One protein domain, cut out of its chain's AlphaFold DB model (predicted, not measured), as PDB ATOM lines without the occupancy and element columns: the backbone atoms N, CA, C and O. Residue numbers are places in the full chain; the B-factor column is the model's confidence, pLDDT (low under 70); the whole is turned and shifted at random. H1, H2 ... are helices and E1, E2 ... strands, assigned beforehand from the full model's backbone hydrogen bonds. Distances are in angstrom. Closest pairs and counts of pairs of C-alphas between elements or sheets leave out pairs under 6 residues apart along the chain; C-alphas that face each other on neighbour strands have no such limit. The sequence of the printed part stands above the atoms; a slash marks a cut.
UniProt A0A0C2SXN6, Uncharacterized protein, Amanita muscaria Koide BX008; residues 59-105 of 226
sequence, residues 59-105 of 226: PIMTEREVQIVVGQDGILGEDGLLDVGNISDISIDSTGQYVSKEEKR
ATOM      1  N   PRO A  59     114.961 111.413 137.945       90.75
ATOM      2  CA  PRO A  59     113.817 111.087 138.792       90.75
ATOM      3  C   PRO A  59     113.513 112.225 139.768       90.75
ATOM      4  O   PRO A  59     114.429 112.735 140.420       90.75
ATOM      5  N   ILE A  60     112.244 112.635 139.819       89.00
ATOM      6  CA  ILE A  60     111.746 113.593 140.809       89.00
ATOM      7  C   ILE A  60     111.708 112.883 142.157       89.00
ATOM      8  O   ILE A  60     111.243 111.747 142.243       89.00
ATOM      9  N   MET A  61     112.213 113.547 143.189       86.25
ATOM     10  CA  MET A  61     112.153 113.057 144.558       86.25
ATOM     11  C   MET A  61     110.838 113.490 145.199       86.25
ATOM     12  O   MET A  61     110.427 114.644 145.100       86.25
ATOM     13  N   THR A  62     110.193 112.568 145.898       84.50
ATOM     14  CA  THR A  62     109.043 112.858 146.753       84.50
ATOM     15  C   THR A  62     109.467 113.682 147.968       84.50
ATOM     16  O   THR A  62     110.607 113.593 148.429       84.50
ATOM     17  N   GLU A  63     108.533 114.427 148.567       80.38
ATOM     18  CA  GLU A  63     108.793 115.181 149.806       80.38
ATOM     19  C   GLU A  63     109.385 114.298 150.909       80.38
ATOM     20  O   GLU A  63     110.294 114.708 151.626       80.38
ATOM     21  N   ARG A  64     108.909 113.052 151.018       80.25
ATOM     22  CA  ARG A  64     109.421 112.085 151.989       80.25
ATOM     23  C   ARG A  64     110.872 111.701 151.704       80.25
ATOM     24  O   ARG A  64     111.654 111.586 152.642       80.25
ATOM     25  N   GLU A  65     111.235 111.479 150.445       82.94
ATOM     26  CA  GLU A  65     112.620 111.175 150.062       82.94
ATOM     27  C   GLU A  65     113.537 112.366 150.330       82.94
ATOM     28  O   GLU A  65     114.621 112.184 150.881       82.94
ATOM     29  N   VAL A  66     113.078 113.583 150.028       80.19
ATOM     30  CA  VAL A  66     113.805 114.809 150.377       80.19
ATOM     31  C   VAL A  66     113.990 114.897 151.895       80.19
ATOM     32  O   VAL A  66     115.115 115.045 152.358       80.19
ATOM     33  N   GLN A  67     112.937 114.703 152.694       78.31
ATOM     34  CA  GLN A  67     113.024 114.721 154.162       78.31
ATOM     35  C   GLN A  67     113.970 113.654 154.727       78.31
ATOM     36  O   GLN A  67     114.678 113.915 155.697       78.31
ATOM     37  N   ILE A  68     114.002 112.452 154.142       79.75
ATOM     38  CA  ILE A  68     114.920 111.383 154.567       79.75
ATOM     39  C   ILE A  68     116.374 111.793 154.329       79.75
ATOM     40  O   ILE A  68     117.222 111.551 155.184       79.75
ATOM     41  N   VAL A  69     116.662 112.400 153.177       73.81
ATOM     42  CA  VAL A  69     118.033 112.723 152.767       73.81
ATOM     43  C   VAL A  69     118.537 114.023 153.410       73.81
ATOM     44  O   VAL A  69     119.721 114.129 153.717       73.81
ATOM     45  N   VAL A  70     117.655 114.995 153.663       71.38
ATOM     46  CA  VAL A  70     117.995 116.273 154.318       71.38
ATOM     47  C   VAL A  70     117.937 116.165 155.854       71.38
ATOM     48  O   VAL A  70     118.643 116.885 156.556       71.38
ATOM     49  N   GLY A  71     117.149 115.228 156.394       66.25
ATOM     50  CA  GLY A  71     116.854 115.107 157.824       66.25
ATOM     51  C   GLY A  71     115.673 115.989 158.259       66.25
ATOM     52  O   GLY A  71     115.368 116.997 157.626       66.25
ATOM     53  N   GLN A  72     114.999 115.618 159.358       56.81
ATOM     54  CA  GLN A  72     113.841 116.360 159.898       56.81
ATOM     55  C   GLN A  72     114.167 117.810 160.306       56.81
ATOM     56  O   GLN A  72     113.264 118.641 160.312       56.81
ATOM     57  N   ASP A  73     115.440 118.108 160.593       54.50
ATOM     58  CA  ASP A  73     115.939 119.428 161.010       54.50
ATOM     59  C   ASP A  73     116.582 120.231 159.860       54.50
ATOM     60  O   ASP A  73     117.232 121.252 160.089       54.50
ATOM     61  N   GLY A  74     116.434 119.770 158.614       53.75
ATOM     62  CA  GLY A  74     116.862 120.502 157.428       53.75
ATOM     63  C   GLY A  74     116.163 121.851 157.331       53.75
ATOM     64  O   GLY A  74     114.998 121.912 156.948       53.75
ATOM     65  N   ILE A  75     116.865 122.925 157.694       52.09
ATOM     66  CA  ILE A  75     116.340 124.291 157.687       52.09
ATOM     67  C   ILE A  75     115.944 124.654 156.247       52.09
ATOM     68  O   ILE A  75     116.802 124.875 155.394       52.09
ATOM     69  N   LEU A  76     114.638 124.717 155.980       50.16
ATOM     70  CA  LEU A  76     114.103 125.502 154.872       50.16
ATOM     71  C   LEU A  76     114.500 126.957 155.150       50.16
ATOM     72  O   LEU A  76     114.132 127.493 156.198       50.16
ATOM     73  N   GLY A  77     115.289 127.575 154.267       48.47
ATOM     74  CA  GLY A  77     115.567 129.008 154.352       48.47
ATOM     75  C   GLY A  77     114.267 129.820 154.347       48.47
ATOM     76  O   GLY A  77     113.220 129.325 153.925       48.47
ATOM     77  N   GLU A  78     114.304 131.074 154.810       43.72
ATOM     78  CA  GLU A  78     113.136 131.982 154.790       43.72
ATOM     79  C   GLU A  78     112.561 132.211 153.373       43.72
ATOM     80  O   GLU A  78     111.435 132.681 153.229       43.72
ATOM     81  N   ASP A  79     113.302 131.841 152.327       51.56
ATOM     82  CA  ASP A  79     112.923 131.856 150.911       51.56
ATOM     83  C   ASP A  79     112.374 130.509 150.389       51.56
ATOM     84  O   ASP A  79     112.004 130.398 149.219       51.56
ATOM     85  N   GLY A  80     112.293 129.482 151.241       51.09
ATOM     86  CA  GLY A  80     111.870 128.130 150.873       51.09
ATOM     87  C   GLY A  80     112.909 127.349 150.063       51.09
ATOM     88  O   GLY A  80     112.614 126.241 149.614       51.09
ATOM     89  N   LEU A  81     114.119 127.885 149.880       48.81
ATOM     90  CA  LEU A  81     115.216 127.180 149.235       48.81
ATOM     91  C   LEU A  81     116.036 126.459 150.309       48.81
ATOM     92  O   LEU A  81     116.611 127.057 151.215       48.81
ATOM     93  N   LEU A  82     116.083 125.131 150.216       53.72
ATOM     94  CA  LEU A  82     117.106 124.348 150.901       53.72
ATOM     95  C   LEU A  82     118.478 124.816 150.392       53.72
ATOM     96  O   LEU A  82     118.667 124.930 149.181       53.72
ATOM     97  N   ASP A  83     119.453 125.020 151.279       51.94
ATOM     98  CA  ASP A  83     120.864 125.134 150.885       51.94
ATOM     99  C   ASP A  83     121.369 123.744 150.444       51.94
ATOM    100  O   ASP A  83     122.124 123.051 151.129       51.94
ATOM    101  N   VAL A  84     120.871 123.277 149.288       52.69
ATOM    102  CA  VAL A  84     121.166 121.960 148.687       52.69
ATOM    103  C   VAL A  84     122.634 121.867 148.246       52.69
ATOM    104  O   VAL A  84     123.095 120.798 147.845       52.69
ATOM    105  N   GLY A  85     123.400 122.962 148.325       48.00
ATOM    106  CA  GLY A  85     124.795 123.027 147.889       48.00
ATOM    107  C   GLY A  85     125.706 121.988 148.551       48.00
ATOM    108  O   GLY A  85     126.687 121.570 147.938       48.00
ATOM    109  N   ASN A  86     125.351 121.514 149.753       51.00
ATOM    110  CA  ASN A  86     126.171 120.592 150.547       51.00
ATOM    111  C   ASN A  86     125.608 119.167 150.701       51.00
ATOM    112  O   ASN A  86     126.272 118.326 151.304       51.00
ATOM    113  N   ILE A  87     124.428 118.857 150.153       60.00
ATOM    114  CA  ILE A  87     123.847 117.505 150.232       60.00
ATOM    115  C   ILE A  87     124.186 116.757 148.937       60.00
ATOM    116  O   ILE A  87     123.754 117.131 147.842       60.00
ATOM    117  N   SER A  88     125.013 115.711 149.046       69.00
ATOM    118  CA  SER A  88     125.653 115.074 147.885       69.00
ATOM    119  C   SER A  88     124.658 114.519 146.869       69.00
ATOM    120  O   SER A  88     124.932 114.607 145.672       69.00
ATOM    121  N   ASP A  89     123.474 114.078 147.300       78.88
ATOM    122  CA  ASP A  89     122.619 113.218 146.473       78.88
ATOM    123  C   ASP A  89     121.354 113.906 145.925       78.88
ATOM    124  O   ASP A  89     120.697 113.352 145.043       78.88
ATOM    125  N   ILE A  90     121.062 115.147 146.348       81.94
ATOM    126  CA  ILE A  90     119.924 115.954 145.858       81.94
ATOM    127  C   ILE A  90     120.413 117.100 144.966       81.94
ATOM    128  O   ILE A  90     121.467 117.693 145.206       81.94
ATOM    129  N   SER A  91     119.649 117.426 143.927       83.25
ATOM    130  CA  SER A  91     119.765 118.659 143.139       83.25
ATOM    131  C   SER A  91     118.381 119.265 142.915       83.25
ATOM    132  O   SER A  91     117.383 118.564 143.039       83.25
ATOM    133  N   ILE A  92     118.321 120.535 142.520       83.56
ATOM    134  CA  ILE A  92     117.145 121.119 141.859       83.56
ATOM    135  C   ILE A  92     117.445 121.151 140.355       83.56
ATOM    136  O   ILE A  92     118.589 121.420 139.973       83.56
ATOM    137  N   ASP A  93     116.487 120.786 139.504       81.94
ATOM    138  CA  ASP A  93     116.645 120.861 138.046       81.94
ATOM    139  C   ASP A  93     116.151 122.197 137.459       81.94
ATOM    140  O   ASP A  93     115.625 123.054 138.163       81.94
ATOM    141  N   SER A  94     116.316 122.393 136.145       74.81
ATOM    142  CA  SER A  94     115.891 123.637 135.479       74.81
ATOM    143  C   SER A  94     114.372 123.830 135.418       74.81
ATOM    144  O   SER A  94     113.924 124.875 134.970       74.81
ATOM    145  N   THR A  95     113.592 122.821 135.808       79.19
ATOM    146  CA  THR A  95     112.126 122.879 135.925       79.19
ATOM    147  C   THR A  95     111.683 123.061 137.382       79.19
ATOM    148  O   THR A  95     110.509 122.900 137.696       79.19
ATOM    149  N   GLY A  96     112.620 123.360 138.291       80.31
ATOM    150  CA  GLY A  96     112.330 123.647 139.696       80.31
ATOM    151  C   GLY A  96     112.091 122.433 140.583       80.31
ATOM    152  O   GLY A  96     111.712 122.598 141.739       80.31
ATOM    153  N   GLN A  97     112.303 121.216 140.080       85.56
ATOM    154  CA  GLN A  97     112.001 119.991 140.817       85.56
ATOM    155  C   GLN A  97     113.219 119.485 141.592       85.56
ATOM    156  O   GLN A  97     114.342 119.510 141.079       85.56
ATOM    157  N   TYR A  98     112.998 118.959 142.802       86.25
ATOM    158  CA  TYR A  98     114.017 118.195 143.524       86.25
ATOM    159  C   TYR A  98     114.248 116.856 142.832       86.25
ATOM    160  O   TYR A  98     113.307 116.110 142.555       86.25
ATOM    161  N   VAL A  99     115.507 116.537 142.553       87.06
ATOM    162  CA  VAL A  99     115.891 115.359 141.779       87.06
ATOM    163  C   VAL A  99     117.079 114.627 142.381       87.06
ATOM    164  O   VAL A  99     118.010 115.242 142.906       87.06
ATOM    165  N   SER A 100     117.086 113.304 142.211       85.44
ATOM    166  CA  SER A 100     118.220 112.460 142.598       85.44
ATOM    167  C   SER A 100     119.406 112.653 141.647       85.44
ATOM    168  O   SER A 100     119.247 112.690 140.420       85.44
ATOM    169  N   LYS A 101     120.628 112.735 142.195       83.88
ATOM    170  CA  LYS A 101     121.861 112.821 141.393       83.88
ATOM    171  C   LYS A 101     122.301 111.486 140.780       83.88
ATOM    172  O   LYS A 101     123.117 111.527 139.849       83.88
ATOM    173  N   GLU A 102     121.738 110.360 141.208       82.75
ATOM    174  CA  GLU A 102     122.190 109.010 140.845       82.75
ATOM    175  C   GLU A 102     121.880 108.638 139.392       82.75
ATOM    176  O   GLU A 102     122.752 108.158 138.666       82.75
ATOM    177  N   GLU A 103     120.660 108.917 138.930       86.06
ATOM    178  CA  GLU A 103     120.202 108.508 137.603       86.06
ATOM    179  C   GLU A 103     120.087 109.705 136.657       86.06
ATOM    180  O   GLU A 103     119.467 110.722 136.981       86.06
ATOM    181  N   LYS A 104     120.698 109.588 135.472       91.12
ATOM    182  CA  LYS A 104     120.627 110.585 134.398       91.12
ATOM    183  C   LYS A 104     120.021 109.971 133.153       91.12
ATOM    184  O   LYS A 104     120.439 108.898 132.716       91.12
ATOM    185  N   ARG A 105     119.087 110.693 132.550       94.50
ATOM    186  CA  ARG A 105     118.426 110.331 131.301       94.50
ATOM    187  C   ARG A 105     118.494 111.508 130.334       94.50
ATOM    188  O   ARG A 105     118.397 112.652 130.759       94.50
TER     189      ARG A 105
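AT A GLANCE: This is residues 59 to 105 of the 226 residues of an uncharacterized protein of Amanita muscaria Koide BX008 (UniProt A0A0C2SXN6). With little regular structure, the domain is a tiny two-stranded hairpin, E1 and E2, with one short helix, H1, near it and a long loop, residues 71 to 89, running from H1 to E1. The printed part has 47 residues, with 14 in named elements, in the order H1, E1, E2; the class is mixed and the sheet antiparallel. It is compact, with a radius of gyration of the C-alphas of 10.4 A, yet elongated, spanning 32 by 20 by 18 A.

IN THESE COORDINATES: E1 is residues 90 to 92, and E2 is residues 98 to 100, ending at C-alpha 100 (118.220, 112.460, 142.598). H1, residues 63 to 70, is 10.3 A long and begins at C-alpha 63 (108.793, 115.181, 149.806).

HOW THE PARTS SIT: E1 and E2 form an antiparallel hairpin at 138 degrees, with N 91 and O 99 within hydrogen-bond range at 2.9 A. The closest C-alphas of H1 and E2, Val 66 and Tyr 98, are 7.6 A apart. In H1 every O i to N i+4 pair is within hydrogen-bond range.

THE WHOLE: The C-alphas farthest apart, Glu 78 and Arg 105, are 32.4 A apart. The printed part has no cut. The link from H1 to E1 is long; residues 71 to 88 have pLDDT under 70.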